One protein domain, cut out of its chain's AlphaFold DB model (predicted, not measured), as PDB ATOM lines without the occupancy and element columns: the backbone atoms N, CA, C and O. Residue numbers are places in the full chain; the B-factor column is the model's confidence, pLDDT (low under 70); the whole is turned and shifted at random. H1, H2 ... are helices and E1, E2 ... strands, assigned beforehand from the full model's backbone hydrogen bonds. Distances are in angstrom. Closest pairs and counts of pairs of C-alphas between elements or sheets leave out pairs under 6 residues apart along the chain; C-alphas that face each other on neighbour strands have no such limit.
ATOM      1  N   LYS A  11     -15.806  24.328  19.205       92.50
ATOM      2  CA  LYS A  11     -17.119  24.634  18.617       92.50
ATOM      3  C   LYS A  11     -17.338  24.016  17.229       92.50
ATOM      4  O   LYS A  11     -18.464  23.696  16.880       92.50
ATOM      5  N   ASP A  12     -16.257  23.811  16.475       91.88
ATOM      6  CA  ASP A  12     -16.276  23.305  15.100       91.88
ATOM      7  C   ASP A  12     -16.183  21.761  15.061       91.88
ATOM      8  O   ASP A  12     -16.149  21.160  13.991       91.88
ATOM      9  N   LYS A  13     -16.132  21.094  16.227       90.06
ATOM     10  CA  LYS A  13     -16.004  19.628  16.345       90.06
ATOM     11  C   LYS A  13     -17.332  18.867  16.309       90.06
ATOM     12  O   LYS A  13     -17.334  17.653  16.487       90.06
ATOM     13  N   GLY A  14     -18.467  19.553  16.156       89.56
ATOM     14  CA  GLY A  14     -19.784  18.902  16.138       89.56
ATOM     15  C   GLY A  14     -20.162  18.217  17.459       89.56
ATOM     16  O   GLY A  14     -20.924  17.252  17.463       89.56
ATOM     17  N   ILE A  15     -19.625  18.687  18.592       93.69
ATOM     18  CA  ILE A  15     -19.973  18.144  19.909       93.69
ATOM     19  C   ILE A  15     -21.438  18.459  20.206       93.69
ATOM     20  O   ILE A  15     -21.833  19.622  20.305       93.69
ATOM     21  N   ARG A  16     -22.243  17.415  20.422       95.00
ATOM     22  CA  ARG A  16     -23.611  17.568  20.921       95.00
ATOM     23  C   ARG A  16     -23.578  17.805  22.429       95.00
ATOM     24  O   ARG A  16     -23.482  16.864  23.212       95.00
ATOM     25  N   TRP A  17     -23.652  19.071  22.820       95.88
ATOM     26  CA  TRP A  17     -23.748  19.478  24.219       95.88
ATOM     27  C   TRP A  17     -25.158  19.272  24.768       95.88
ATOM     28  O   TRP A  17     -26.136  19.728  24.176       95.88
ATOM     29  N   ILE A  18     -25.250  18.615  25.921       95.81
ATOM     30  CA  ILE A  18     -26.491  18.383  26.662       95.81
ATOM     31  C   ILE A  18     -26.295  18.936  28.069       95.81
ATOM     32  O   ILE A  18     -25.262  18.689  28.691       95.81
ATOM     33  N   GLU A  19     -27.261  19.708  28.561       95.25
ATOM     34  CA  GLU A  19     -27.239  20.150  29.952       95.25
ATOM     35  C   GLU A  19     -27.393  18.933  30.867       95.25
ATOM     36  O   GLU A  19     -28.345  18.163  30.745       95.25
ATOM     37  N   TYR A  20     -26.411  18.710  31.736       94.06
ATOM     38  CA  TYR A  20     -26.384  17.536  32.596       94.06
ATOM     39  C   TYR A  20     -25.594  17.809  33.872       94.06
ATOM     40  O   TYR A  20     -24.470  18.329  33.845       94.06
ATOM     41  N   TYR A  21     -26.150  17.354  34.990       90.06
ATOM     42  CA  TYR A  21     -25.548  17.439  36.310       90.06
ATOM     43  C   TYR A  21     -25.450  16.031  36.893       90.06
ATOM     44  O   TYR A  21     -26.451  15.338  37.023       90.06
ATOM     45  N   SER A  22     -24.240  15.605  37.248       86.44
ATOM     46  CA  SER A  22     -24.078  14.476  38.166       86.44
ATOM     47  C   SER A  22     -24.433  14.907  39.588       86.44
ATOM     48  O   SER A  22     -24.387  16.105  39.874       86.44
ATOM     49  N   GLU A  23     -24.658  13.955  40.491       83.50
ATOM     50  CA  GLU A  23     -25.006  14.173  41.906       83.50
ATOM     51  C   GLU A  23     -24.207  15.312  42.575       83.50
ATOM     52  O   GLU A  23     -24.770  16.269  43.113       83.50
ATOM     53  N   LYS A  24     -22.868  15.294  42.445       79.81
ATOM     54  CA  LYS A  24     -22.000  16.357  42.987       79.81
ATOM     55  C   LYS A  24     -22.322  17.729  42.392       79.81
ATOM     56  O   LYS A  24     -22.456  18.702  43.128       79.81
ATOM     57  N   SER A  25     -22.445  17.828  41.069       85.38
ATOM     58  CA  SER A  25     -22.752  19.099  40.395       85.38
ATOM     59  C   SER A  25     -24.211  19.532  40.537       85.38
ATOM     60  O   SER A  25     -24.494  20.723  40.454       85.38
ATOM     61  N   GLU A  26     -25.120  18.595  40.793       89.25
ATOM     62  CA  GLU A  26     -26.530  18.861  41.044       89.25
ATOM     63  C   GLU A  26     -26.706  19.551  42.397       89.25
ATOM     64  O   GLU A  26     -27.430  20.536  42.498       89.25
ATOM     65  N   SER A  27     -25.960  19.121  43.421       87.56
ATOM     66  CA  SER A  27     -25.934  19.819  44.713       87.56
ATOM     67  C   SER A  27     -25.485  21.283  44.574       87.56
ATOM     68  O   SER A  27     -26.051  22.176  45.205       87.56
ATOM     69  N   VAL A  28     -24.510  21.551  43.698       88.62
ATOM     70  CA  VAL A  28     -24.040  22.909  43.387       88.62
ATOM     71  C   VAL A  28     -25.113  23.688  42.628       88.62
ATOM     72  O   VAL A  28     -25.402  24.826  42.992       88.62
ATOM     73  N   LYS A  29     -25.753  23.064  41.628       92.06
ATOM     74  CA  LYS A  29     -26.873  23.657  40.888       92.06
ATOM     75  C   LYS A  29     -28.013  24.050  41.828       92.06
ATOM     76  O   LYS A  29     -28.443  25.191  41.766       92.06
ATOM     77  N   LYS A  30     -28.435  23.175  42.746       92.81
ATOM     78  CA  LYS A  30     -29.492  23.456  43.739       92.81
ATOM     79  C   LYS A  30     -29.147  24.637  44.648       92.81
ATOM     80  O   LYS A  30     -30.004  25.468  44.923       92.81
ATOM     81  N   LYS A  31     -27.887  24.746  45.089       91.12
ATOM     82  CA  LYS A  31     -27.427  25.896  45.886       91.12
ATOM     83  C   LYS A  31     -27.529  27.199  45.102       91.12
ATOM     84  O   LYS A  31     -28.094  28.157  45.616       91.12
ATOM     85  N   PHE A  32     -27.024  27.222  43.867       93.12
ATOM     86  CA  PHE A  32     -27.136  28.406  43.018       93.12
ATOM     87  C   PHE A  32     -28.579  28.726  42.658       93.12
ATOM     88  O   PHE A  32     -28.940  29.889  42.689       93.12
ATOM     89  N   GLU A  33     -29.426  27.727  42.427       94.62
ATOM     90  CA  GLU A  33     -30.844  27.963  42.158       94.62
ATOM     91  C   GLU A  33     -31.561  28.628  43.340       94.62
ATOM     92  O   GLU A  33     -32.482  29.404  43.137       94.62
ATOM     93  N   LYS A  34     -31.107  28.385  44.577       93.56
ATOM     94  CA  LYS A  34     -31.654  29.034  45.775       93.56
ATOM     95  C   LYS A  34     -31.165  30.475  45.965       93.56
ATOM     96  O   LYS A  34     -31.934  31.309  46.427       93.56
ATOM     97  N   ILE A  35     -29.889  30.752  45.686       92.56
ATOM     98  CA  ILE A  35     -29.257  32.049  46.018       92.56
ATOM     99  C   ILE A  35     -29.168  33.011  44.829       92.56
ATOM    100  O   ILE A  35     -29.068  34.216  45.025       92.56
ATOM    101  N   LEU A  36     -29.151  32.482  43.605       94.31
ATOM    102  CA  LEU A  36     -29.063  33.227  42.352       94.31
ATOM    103  C   LEU A  36     -29.655  32.374  41.203       94.31
ATOM    104  O   LEU A  36     -28.893  31.766  40.439       94.31
ATOM    105  N   PRO A  37     -30.994  32.255  41.112       96.00
ATOM    106  CA  PRO A  37     -31.687  31.406  40.138       96.00
ATOM    107  C   PRO A  37     -31.186  31.587  38.705       96.00
ATOM    108  O   PRO A  37     -30.868  32.695  38.289       96.00
ATOM    109  N   GLY A  38     -31.076  30.507  37.927       96.62
ATOM    110  CA  GLY A  38     -30.645  30.631  36.526       96.62
ATOM    111  C   GLY A  38     -29.216  31.168  36.324       96.62
ATOM    112  O   GLY A  38     -28.915  31.726  35.268       96.62
ATOM    113  N   SER A  39     -28.326  31.030  37.320       96.44
ATOM    114  CA  SER A  39     -26.938  31.520  37.232       96.44
ATOM    115  C   SER A  39     -25.870  30.458  36.995       96.44
ATOM    116  O   SER A  39     -24.750  30.799  36.619       96.44
ATOM    117  N   TYR A  40     -26.190  29.182  37.201       95.75
ATOM    118  CA  TYR A  40     -25.243  28.077  37.079       95.75
ATOM    119  C   TYR A  40     -25.710  27.072  36.032       95.75
ATOM    120  O   TYR A  40     -26.829  26.558  36.128       95.75
ATOM    121  N   PHE A  41     -24.819  26.784  35.082       96.44
ATOM    122  CA  PHE A  41     -25.047  25.901  33.945       96.44
ATOM    123  C   PHE A  41     -23.899  24.920  33.764       96.44
ATOM    124  O   PHE A  41     -22.721  25.283  33.865       96.44
ATOM    125  N   ARG A  42     -24.241  23.670  33.443       95.12
ATOM    126  CA  ARG A  42     -23.266  22.643  33.090       95.12
ATOM    127  C   ARG A  42     -23.725  21.833  31.891       95.12
ATOM    128  O   ARG A  42     -24.754  21.172  31.943       95.12
ATOM    129  N   TRP A  43     -22.887  21.784  30.862       96.19
ATOM    130  CA  TRP A  43     -23.088  20.918  29.706       96.19
ATOM    131  C   TRP A  43     -22.073  19.795  29.684       96.19
ATOM    132  O   TRP A  43     -20.922  19.980  30.078       96.19
ATOM    133  N   VAL A  44     -22.488  18.644  29.172       94.81
ATOM    134  CA  VAL A  44     -21.632  17.501  28.867       94.81
ATOM    135  C   VAL A  44     -21.807  17.134  27.404       94.81
ATOM    136  O   VAL A  44     -22.905  17.222  26.859       94.81
ATOM    137  N   GLY A  45     -20.719  16.739  26.757       94.94
ATOM    138  CA  GLY A  45     -20.737  16.318  25.363       94.94
ATOM    139  C   GLY A  45     -19.570  15.395  25.053       94.94
ATOM    140  O   GLY A  45     -18.508  15.493  25.671       94.94
ATOM    141  N   LYS A  46     -19.775  14.484  24.101       94.19
ATOM    142  CA  LYS A  46     -18.714  13.618  23.582       94.19
ATOM    143  C   LYS A  46     -17.995  14.331  22.441       94.19
ATOM    144  O   LYS A  46     -18.634  14.745  21.478       94.19
ATOM    145  N   ASP A  47     -16.677  14.467  22.549       90.50
ATOM    146  CA  ASP A  47     -15.826  14.819  21.413       90.50
ATOM    147  C   ASP A  47     -15.596  13.549  20.590       90.50
ATOM    148  O   ASP A  47     -14.951  12.608  21.050       90.50
ATOM    149  N   TYR A  48     -16.207  13.478  19.407       85.50
ATOM    150  CA  TYR A  48     -16.138  12.294  18.549       85.50
ATOM    151  C   TYR A  48     -14.783  12.149  17.850       85.50
ATOM    152  O   TYR A  48     -14.464  11.050  17.408       85.50
ATOM    153  N   GLU A  49     -13.970  13.211  17.791       85.62
ATOM    154  CA  GLU A  49     -12.637  13.139  17.184       85.62
ATOM    155  C   GLU A  49     -11.631  12.417  18.090       85.62
ATOM    156  O   GLU A  49     -10.784  11.684  17.593       85.62
ATOM    157  N   ASP A  50     -11.703  12.619  19.413       83.38
ATOM    158  CA  ASP A  50     -10.802  11.963  20.377       83.38
ATOM    159  C   ASP A  50     -11.496  10.932  21.287       83.38
ATOM    160  O   ASP A  50     -10.847  10.290  22.115       83.38
ATOM    161  N   GLY A  51     -12.810  10.755  21.135       85.06
ATOM    162  CA  GLY A  51     -13.625   9.827  21.914       85.06
ATOM    163  C   GLY A  51     -13.815  10.229  23.381       85.06
ATOM    164  O   GLY A  51     -14.348   9.431  24.155       85.06
ATOM    165  N   VAL A  52     -13.392  11.431  23.794       87.81
ATOM    166  CA  VAL A  52     -13.379  11.848  25.202       87.81
ATOM    167  C   VAL A  52     -14.628  12.653  25.560       87.81
ATOM    168  O   VAL A  52     -15.028  13.589  24.867       87.81
ATOM    169  N   MET A  53     -15.223  12.333  26.710       91.25
ATOM    170  CA  MET A  53     -16.285  13.148  27.299       91.25
ATOM    171  C   MET A  53     -15.719  14.468  27.815       91.25
ATOM    172  O   MET A  53     -14.685  14.506  28.482       91.25
ATOM    173  N   ARG A  54     -16.409  15.566  27.543       92.00
ATOM    174  CA  ARG A  54     -16.049  16.909  27.995       92.00
ATOM    175  C   ARG A  54     -17.203  17.519  28.757       92.00
ATOM    176  O   ARG A  54     -18.351  17.112  28.591       92.00
ATOM    177  N   TYR A  55     -16.891  18.513  29.571       93.38
ATOM    178  CA  TYR A  55     -17.901  19.325  30.215       93.38
ATOM    179  C   TYR A  55     -17.538  20.806  30.180       93.38
ATOM    180  O   TYR A  55     -16.369  21.180  30.291       93.38
ATOM    181  N   VAL A  56     -18.570  21.632  30.044       95.00
ATOM    182  CA  VAL A  56     -18.510  23.090  30.137       95.00
ATOM    183  C   VAL A  56     -19.262  23.510  31.390       95.00
ATOM    184  O   VAL A  56     -20.345  22.992  31.649       95.00
ATOM    185  N   VAL A  57     -18.696  24.434  32.163       94.88
ATOM    186  CA  VAL A  57     -19.364  25.072  33.305       94.88
ATOM    187  C   VAL A  57     -19.395  26.570  33.080       94.88
ATOM    188  O   VAL A  57     -18.371  27.158  32.726       94.88
ATOM    189  N   VAL A  58     -20.554  27.170  33.332       96.50
ATOM    190  CA  VAL A  58     -20.727  28.616  33.416       96.50
ATOM    191  C   VAL A  58     -21.445  28.959  34.718       96.50
ATOM    192  O   VAL A  58     -22.437  28.319  35.051       96.50
ATOM    193  N   GLY A  59     -20.957  29.954  35.456       95.56
ATOM    194  CA  GLY A  59     -21.670  30.487  36.620       95.56
ATOM    195  C   GLY A  59     -20.799  31.268  37.600       95.56
ATOM    196  O   GLY A  59     -19.639  31.558  37.287       95.56
ATOM    197  N   PRO A  60     -21.336  31.640  38.775       95.31
ATOM    198  CA  PRO A  60     -20.599  32.416  39.763       95.31
ATOM    199  C   PRO A  60     -19.363  31.669  40.270       95.31
ATOM    200  O   PRO A  60     -19.385  30.460  40.507       95.31
ATOM    201  N   SER A  61     -18.269  32.399  40.456       92.25
ATOM    202  CA  SER A  61     -17.002  31.862  40.939       92.25
ATOM    203  C   SER A  61     -16.222  32.914  41.723       92.25
ATOM    204  O   SER A  61     -16.467  34.116  41.614       92.25
ATOM    205  N   VAL A  62     -15.259  32.447  42.514       90.38
ATOM    206  CA  VAL A  62     -14.318  33.293  43.251       90.38
ATOM    207  C   VAL A  62     -12.909  32.914  42.831       90.38
ATOM    208  O   VAL A  62     -12.533  31.742  42.900       90.38
ATOM    209  N   SER A  63     -12.114  33.899  42.426       87.00
ATOM    210  CA  SER A  63     -10.683  33.715  42.182       87.00
ATOM    211  C   SER A  63      -9.860  34.700  43.001       87.00
ATOM    212  O   SER A  63     -10.350  35.756  43.393       87.00
ATOM    213  N   ARG A  64      -8.589  34.362  43.256       84.75
ATOM    214  CA  ARG A  64      -7.670  35.251  43.987       84.75
ATOM    215  C   ARG A  64      -7.417  36.570  43.252       84.75
ATOM    216  O   ARG A  64      -7.215  37.578  43.907       84.75
ATOM    217  N   ARG A  65      -7.407  36.543  41.916       85.88
ATOM    218  CA  ARG A  65      -7.076  37.701  41.074       85.88
ATOM    219  C   ARG A  65      -8.290  38.580  40.780       85.88
ATOM    220  O   ARG A  65      -8.200  39.791  40.876       85.88
ATOM    221  N   GLU A  66      -9.412  37.962  40.420       85.38
ATOM    222  CA  GLU A  66     -10.606  38.667  39.921       85.38
ATOM    223  C   GLU A  66     -11.685  38.861  40.996       85.38
ATOM    224  O   GLU A  66     -12.715  39.480  40.731       85.38
ATOM    225  N   GLY A  67     -11.500  38.286  42.190       90.19
ATOM    226  CA  GLY A  67     -12.532  38.251  43.223       90.19
ATOM    227  C   GLY A  67     -13.771  37.468  42.774       90.19
ATOM    228  O   GLY A  67     -13.669  36.478  42.037       90.19
ATOM    229  N   LYS A  68     -14.952  37.898  43.237       93.38
ATOM    230  CA  LYS A  68     -16.240  37.353  42.784       93.38
ATOM    231  C   LYS A  68     -16.500  37.784  41.342       93.38
ATOM    232  O   LYS A  68     -16.400  38.958  41.003       93.38
ATOM    233  N   SER A  69     -16.814  36.831  40.478       95.00
ATOM    234  CA  SER A  69     -17.073  37.068  39.055       95.00
ATOM    235  C   SER A  69     -17.832  35.888  38.449       95.00
ATOM    236  O   SER A  69     -18.057  34.877  39.116       95.00
ATOM    237  N   PHE A  70     -18.222  35.994  37.180       95.81
ATOM    238  CA  PHE A  70     -18.748  34.851  36.437       95.81
ATOM    239  C   PHE A  70     -17.615  34.130  35.738       95.81
ATOM    240  O   PHE A  70     -16.752  34.754  35.137       95.81
ATOM    241  N   PHE A  71     -17.612  32.811  35.806       95.38
ATOM    242  CA  PHE A  71     -16.617  31.964  35.178       95.38
ATOM    243  C   PHE A  71     -17.247  31.198  34.022       95.38
ATOM    244  O   PHE A  71     -18.381  30.740  34.141       95.38
ATOM    245  N   ALA A  72     -16.498  31.017  32.938       96.31
ATOM    246  CA  ALA A  72     -16.799  30.037  31.901       96.31
ATOM    247  C   ALA A  72     -15.563  29.175  31.661       96.31
ATOM    248  O   ALA A  72     -14.475  29.704  31.419       96.31
ATOM    249  N   GLY A  73     -15.720  27.854  31.694       94.62
ATOM    250  CA  GLY A  73     -14.606  26.930  31.514       94.62
ATOM    251  C   GLY A  73     -15.003  25.604  30.886       94.62
ATOM    252  O   GLY A  73     -16.117  25.125  31.083       94.62
ATOM    253  N   ASN A  74     -14.063  24.991  30.169       92.75
ATOM    254  CA  ASN A  74     -14.223  23.698  29.504       92.75
ATOM    255  C   ASN A  74     -13.120  22.742  29.946       92.75
ATOM    256  O   ASN A  74     -11.959  23.133  30.104       92.75
ATOM    257  N   LYS A  75     -13.471  21.472  30.135       89.81
ATOM    258  CA  LYS A  75     -12.513  20.437  30.498       89.81
ATOM    259  C   LYS A  75     -12.904  19.071  29.953       89.81
ATOM    260  O   LYS A  75     -14.076  18.727  29.856       89.81
ATOM    261  N   LYS A  76     -11.892  18.250  29.672       89.50
ATOM    262  CA  LYS A  76     -12.063  16.801  29.521       89.50
ATOM    263  C   LYS A  76     -12.498  16.196  30.860       89.50
ATOM    264  O   LYS A  76     -11.917  16.513  31.899       89.50
ATOM    265  N   MET A  77     -13.503  15.329  30.840       86.06
ATOM    266  CA  MET A  77     -13.810  14.485  31.988       86.06
ATOM    267  C   MET A  77     -12.611  13.568  32.255       86.06
ATOM    268  O   MET A  77     -11.979  13.090  31.306       86.06
ATOM    269  N   PRO A  78     -12.251  13.341  33.527       77.69
ATOM    270  CA  PRO A  78     -11.211  12.380  33.846       77.69
ATOM    271  C   PRO A  78     -11.653  10.986  33.380       77.69
ATOM    272  O   PRO A  78     -12.818  10.623  33.520       77.69
ATOM    273  N   ARG A  79     -10.716  10.212  32.818       72.31
ATOM    274  CA  ARG A  79     -10.965   8.810  32.425       72.31
ATOM    275  C   ARG A  79     -11.366   7.947  33.622       72.31
ATOM    276  O   ARG A  79     -12.175   7.046  33.480       72.31
ATOM    277  N   ASP A  80     -10.793   8.251  34.783       74.19
ATOM    278  CA  ASP A  80     -11.154   7.644  36.055       74.19
ATOM    279  C   ASP A  80     -12.086   8.600  36.823       74.19
ATOM    280  O   ASP A  80     -11.640   9.685  37.216       74.19
ATOM    281  N   PRO A  81     -13.357   8.233  37.059       66.00
ATOM    282  CA  PRO A  81     -14.312   9.074  37.778       66.00
ATOM    283  C   PRO A  81     -13.937   9.298  39.254       66.00
ATOM    284  O   PRO A  81     -14.458  10.225  39.877       66.00
ATOM    285  N   ARG A  82     -13.030   8.485  39.817       66.25
ATOM    286  CA  ARG A  82     -12.498   8.640  41.180       66.25
ATOM    287  C   ARG A  82     -11.364   9.663  41.243       66.25
ATOM    288  O   ARG A  82     -11.088  10.197  42.317       66.25
ATOM    289  N   LYS A  83     -10.715   9.985  40.113       65.56
ATOM    290  CA  LYS A  83      -9.669  11.018  40.067       65.56
ATOM    291  C   LYS A  83     -10.281  12.412  40.146       65.56
ATOM    292  O   LYS A  83     -11.269  12.720  39.481       65.56
ATOM    293  N   LYS A  84      -9.644  13.287  40.934       57.00
ATOM    294  CA  LYS A  84     -10.072  14.680  41.103       57.00
ATOM    295  C   LYS A  84     -10.127  15.375  39.740       57.00
ATOM    296  O   LYS A  84      -9.108  15.598  39.087       57.00
ATOM    297  N   ALA A  85     -11.323  15.769  39.322       57.72
ATOM    298  CA  ALA A  85     -11.471  16.727  38.242       57.72
ATOM    299  C   ALA A  85     -11.098  18.112  38.793       57.72
ATOM    300  O   ALA A  85     -11.910  18.747  39.458       57.72
ATOM    301  N   TYR A  86      -9.864  18.583  38.558       54.09
ATOM    302  CA  TYR A  86      -9.512  19.977  38.890       54.09
ATOM    303  C   TYR A  86     -10.460  20.954  38.170       54.09
ATOM    304  O   TYR A  86     -11.089  20.572  37.176       54.09
ATOM    305  N   SER A  87     -10.510  22.216  38.601       60.72
ATOM    306  CA  SER A  87     -11.291  23.256  37.924       60.72
ATOM    307  C   SER A  87     -11.013  23.280  36.409       60.72
ATOM    308  O   SER A  87      -9.888  22.982  35.982       60.72
ATOM    309  N   PRO A  88     -12.028  23.562  35.574       69.88
ATOM    310  CA  PRO A  88     -11.818  23.736  34.145       69.88
ATOM    311  C   PRO A  88     -10.805  24.849  33.879       69.88
ATOM    312  O   PRO A  88     -10.734  25.817  34.635       69.88
ATOM    313  N   SER A  89     -10.061  24.752  32.780       76.62
ATOM    314  CA  SER A  89      -9.402  25.937  32.236       76.62
ATOM    315  C   SER A  89     -10.491  26.856  31.688       76.62
ATOM    316  O   SER A  89     -11.396  26.402  30.985       76.62
ATOM    317  N   GLY A  90     -10.439  28.135  32.039       88.19
ATOM    318  CA  GLY A  90     -11.510  29.062  31.707       88.19
ATOM    319  C   GLY A  90     -11.134  30.515  31.925       88.19
ATOM    320  O   GLY A  90      -9.981  30.838  32.213       88.19
ATOM    321  N   LYS A  91     -12.127  31.382  31.763       94.12
ATOM    322  CA  LYS A  91     -12.004  32.832  31.903       94.12
ATOM    323  C   LYS A  91     -13.059  33.363  32.863       94.12
ATOM    324  O   LYS A  91     -14.091  32.726  33.079       94.12
ATOM    325  N   TYR A  92     -12.772  34.531  33.423       94.88
ATOM    326  CA  TYR A  92     -13.662  35.260  34.314       94.88
ATOM    327  C   TYR A  92     -14.247  36.474  33.592       94.88
ATOM    328  O   TYR A  92     -13.600  37.060  32.725       94.88
ATOM    329  N   PHE A  93     -15.473  36.835  33.950       96.56
ATOM    330  CA  PHE A  93     -16.298  37.807  33.249       96.56
ATOM    331  C   PHE A  93     -17.062  38.698  34.233       96.56
ATOM    332  O   PHE A  93     -17.406  38.257  35.339       96.56
ATOM    333  N   PRO A  94     -17.370  39.944  33.835       96.50
ATOM    334  CA  PRO A  94     -18.139  40.871  34.658       96.50
ATOM    335  C   PRO A  94     -19.644  40.570  34.666       96.50
ATOM    336  O   PRO A  94     -20.344  41.095  35.523       96.50
ATOM    337  N   SER A  95     -20.159  39.743  33.750       97.81
ATOM    338  CA  SER A  95     -21.579  39.363  33.708       97.81
ATOM    339  C   SER A  95     -21.775  37.901  33.308       97.81
ATOM    340  O   SER A  95     -20.922  37.311  32.632       97.81
ATOM    341  N   LEU A  96     -22.919  37.330  33.693       98.00
ATOM    342  CA  LEU A  96     -23.305  35.972  33.312       98.00
ATOM    343  C   LEU A  96     -23.482  35.852  31.796       98.00
ATOM    344  O   LEU A  96     -22.991  34.904  31.187       98.00
ATOM    345  N   ARG A  97     -24.112  36.853  31.171       97.50
ATOM    346  CA  ARG A  97     -24.323  36.888  29.717       97.50
ATOM    347  C   ARG A  97     -22.998  36.850  28.958       97.50
ATOM    348  O   ARG A  97     -22.886  36.106  27.990       97.50
ATOM    349  N   SER A  98     -21.988  37.592  29.416       98.00
ATOM    350  CA  SER A  98     -20.635  37.569  28.838       98.00
ATOM    351  C   SER A  98     -19.984  36.189  28.952       98.00
ATOM    352  O   SER A  98     -19.371  35.711  27.999       98.00
ATOM    353  N   ALA A  99     -20.139  35.531  30.105       97.94
ATOM    354  CA  ALA A  99     -19.600  34.194  30.335       97.94
ATOM    355  C   ALA A  99     -20.280  33.137  29.444       97.94
ATOM    356  O   ALA A  99     -19.599  32.306  28.842       97.94
ATOM    357  N   ILE A 100     -21.609  33.197  29.305       98.06
ATOM    358  CA  ILE A 100     -22.367  32.309  28.411       98.06
ATOM    359  C   ILE A 100     -21.986  32.570  26.951       98.06
ATOM    360  O   ILE A 100     -21.679  31.623  26.230       98.06
ATOM    361  N   ALA A 101     -21.939  33.836  26.524       97.94
ATOM    362  CA  ALA A 101     -21.536  34.206  25.168       97.94
ATOM    363  C   ALA A 101     -20.153  33.641  24.824       97.94
ATOM    364  O   ALA A 101     -19.983  33.040  23.766       97.94
ATOM    365  N   HIS A 102     -19.197  33.726  25.754       97.50
ATOM    366  CA  HIS A 102     -17.882  33.120  25.578       97.50
ATOM    367  C   HIS A 102     -17.946  31.595  25.422       97.50
ATOM    368  O   HIS A 102     -17.271  31.029  24.564       97.50
ATOM    369  N   ALA A 103     -18.756  30.910  26.233       97.25
ATOM    370  CA  ALA A 103     -18.909  29.462  26.131       97.25
ATOM    371  C   ALA A 103     -19.513  29.037  24.779       97.25
ATOM    372  O   ALA A 103     -19.058  28.058  24.182       97.25
ATOM    373  N   ILE A 104     -20.498  29.789  24.277       96.94
ATOM    374  CA  ILE A 104     -21.091  29.586  22.950       96.94
ATOM    375  C   ILE A 104     -20.021  29.805  21.872       96.94
ATOM    376  O   ILE A 104     -19.779  28.926  21.048       96.94
ATOM    377  N   GLU A 105     -19.325  30.942  21.913       96.38
ATOM    378  CA  GLU A 105     -18.340  31.326  20.902       96.38
ATOM    379  C   GLU A 105     -17.139  30.379  20.847       96.38
ATOM    380  O   GLU A 105     -16.607  30.138  19.765       96.38
ATOM    381  N   MET A 106     -16.696  29.842  21.986       95.06
ATOM    382  CA  MET A 106     -15.498  29.001  22.057       95.06
ATOM    383  C   MET A 106     -15.793  27.512  21.918       95.06
ATOM    384  O   MET A 106     -14.978  26.770  21.354       95.06
ATOM    385  N   TRP A 107     -16.923  27.053  22.456       95.12
ATOM    386  CA  TRP A 107     -17.210  25.625  22.606       95.12
ATOM    387  C   TRP A 107     -18.516  25.186  21.955       95.12
ATOM    388  O   TRP A 107     -18.718  23.983  21.829       95.12
ATOM    389  N   GLY A 108     -19.359  26.109  21.489       95.75
ATOM    390  CA  GLY A 108     -20.588  25.773  20.768       95.75
ATOM    391  C   GLY A 108     -21.690  25.196  21.659       95.75
ATOM    392  O   GLY A 108     -22.547  24.464  21.167       95.75
ATOM    393  N   VAL A 109     -21.673  25.480  22.969       96.44
ATOM    394  CA  VAL A 109     -22.837  25.188  23.825       96.44
ATOM    395  C   VAL A 109     -24.036  26.030  23.385       96.44
ATOM    396  O   VAL A 109     -23.881  27.022  22.676       96.44
ATOM    397  N   ARG A 110     -25.246  25.643  23.794       93.81
ATOM    398  CA  ARG A 110     -26.466  26.406  23.497       93.81
ATOM    399  C   ARG A 110     -26.722  27.460  24.571       93.81
ATOM    400  O   ARG A 110     -26.370  27.253  25.730       93.81
ATOM    401  N   MET A 111     -27.369  28.560  24.185       93.75
ATOM    402  CA  MET A 111     -27.900  29.534  25.139       93.75
ATOM    403  C   MET A 111     -28.944  28.842  26.039       93.75
ATOM    404  O   MET A 111     -29.863  28.226  25.496       93.75
ATOM    405  N   PRO A 112     -28.821  28.904  27.376       93.88
ATOM    406  CA  PRO A 112     -29.880  28.441  28.265       93.88
ATOM    407  C   PRO A 112     -31.115  29.341  28.162       93.88
ATOM    408  O   PRO A 112     -30.990  30.565  28.128       93.88
ATOM    409  N   ASN A 113     -32.307  28.746  28.184       89.31
ATOM    410  CA  ASN A 113     -33.571  29.493  28.092       89.31
ATOM    411  C   ASN A 113     -33.889  30.302  29.362       89.31
ATOM    412  O   ASN A 113     -34.637  31.268  29.306       89.31
ATOM    413  N   ASN A 114     -33.334  29.903  30.505       93.25
ATOM    414  CA  ASN A 114     -33.599  30.469  31.829       93.25
ATOM    415  C   ASN A 114     -32.368  31.179  32.421       93.25
ATOM    416  O   ASN A 114     -32.191  31.203  33.638       93.25
ATOM    417  N   ALA A 115     -31.480  31.705  31.573       95.44
ATOM    418  CA  ALA A 115     -30.318  32.456  32.033       95.44
ATOM    419  C   ALA A 115     -30.734  33.794  32.653       95.44
ATOM    420  O   ALA A 115     -31.360  34.621  31.993       95.44
ATOM    421  N   GLY A 116     -30.344  34.023  33.909       95.44
ATOM    422  CA  GLY A 116     -30.582  35.300  34.577       95.44
ATOM    423  C   GLY A 116     -29.721  36.444  34.024       95.44
ATOM    424  O   GLY A 116     -28.688  36.239  33.379       95.44
ATOM    425  N   HIS A 117     -30.119  37.682  34.312       96.00
ATOM    426  CA  HIS A 117     -29.430  38.893  33.856       96.00
ATOM    427  C   HIS A 117     -28.524  39.478  34.946       96.00
ATOM    428  O   HIS A 117     -28.773  40.566  35.448       96.00
ATOM    429  N   TYR A 118     -27.467  38.747  35.309       97.06
ATOM    430  CA  TYR A 118     -26.594  39.128  36.425       97.06
ATOM    431  C   TYR A 118     -25.241  39.699  36.001       97.06
ATOM    432  O   TYR A 118     -24.629  39.289  35.008       97.06
ATOM    433  N   THR A 119     -24.742  40.594  36.840       97.00
ATOM    434  CA  THR A 119     -23.461  41.293  36.790       97.00
ATOM    435  C   THR A 119     -22.649  41.025  38.057       97.00
ATOM    436  O   THR A 119     -23.114  40.415  39.018       97.00
ATOM    437  N   ARG A 120     -21.383  41.442  38.062       93.31
ATOM    438  CA  ARG A 120     -20.485  41.272  39.207       93.31
ATOM    439  C   ARG A 120     -21.050  41.906  40.483       93.31
ATOM    440  O   ARG A 120     -20.801  41.376  41.562       93.31
ATOM    441  N   ASN A 121     -21.820  42.986  40.358       94.56
ATOM    442  CA  ASN A 121     -22.425  43.675  41.497       94.56
ATOM    443  C   ASN A 121     -23.442  42.784  42.217       94.56
ATOM    444  O   ASN A 121     -23.449  42.742  43.444       94.56
ATOM    445  N   ASP A 122     -24.200  41.982  41.470       95.38
ATOM    446  CA  ASP A 122     -25.163  41.029  42.031       95.38
ATOM    447  C   ASP A 122     -24.477  39.948  42.880       95.38
ATOM    448  O   ASP A 122     -25.083  39.369  43.773       95.38
ATOM    449  N   LEU A 123     -23.183  39.695  42.658       93.44
ATOM    450  CA  LEU A 123     -22.412  38.726  43.436       93.44
ATOM    451  C   LEU A 123     -21.901  39.285  44.771       93.44
ATOM    452  O   LEU A 123     -21.429  38.504  45.602       93.44
ATOM    453  N   ALA A 124     -21.949  40.603  44.994       89.38
ATOM    454  CA  ALA A 124     -21.287  41.255  46.126       89.38
ATOM    455  C   ALA A 124     -21.720  40.660  47.476       89.38
ATOM    456  O   ALA A 124     -20.867  40.282  48.283       89.38
TER     457      ALA A 124
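AT A GLANCE: This is residues 11 to 124 of the 134 residues of an uncharacterized protein of marine sediment metagenome (UniProt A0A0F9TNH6). A twisted sheet of four strands has H2 packed along one face, while H1 only grazes it near E1. The hairpin of E2 and E3 bends sharply, and the short H3 sits by the bend. The printed part has 114 residues, in the order H1 E1 E2 E3 E4 H2 H3, mixed in class; the sheet, E1 - E2 - E3 - E4, is antiparallel. It is compact, with a radius of gyration of the C-alphas of 13.7 A and spans of 40 by 30 by 28 A.

IN THESE COORDINATES: Find C-alpha 41 at (-25.047, 25.901, 33.945), where E1, residues 41 to 46, begins. E2, residues 53 to 63, spans 26.0 A and bends by 88 degrees at residue 60; E3, residues 67 to 76, spans 25.5 A and bends by 70 degrees at residue 70. E4 is residues 89 to 93. H1, residues 23 to 35, spans 18.8 A, H2, residues 96 to 107, 16.1 A, and H3, residues 120 to 123, ends at (-22.412, 38.726, 43.436).

HOW THE PARTS SIT: E1 to E4 form a meander, each strand the antiparallel neighbour of the one before. Look for N 43 and O 56, 2.9 A, between E1 and E2; N 57 and O 73, 2.9 A, between E2 and E3; N 93 and O 70, 2.7 A, between E3 and E4. H2 on one face makes two layers, at a height over the sheet of 8.2 A; its closest C-alphas to E3 are Ala 99 and Ala 72, 5.3 A. H1 grazes the sheet with residues 25 to 32. In H2 every O i to N i+4 pair is within hydrogen-bond range, in H1 8 of 9; H3 is too short for one.

THE WHOLE: The C-alphas farthest apart, of Glu 49 and Ala 124, are 41.3 A apart. The printed part has no cut. The links E3 to E4 and H2 to H3 are long, and pLDDT is under 70 at residues 81 to 88.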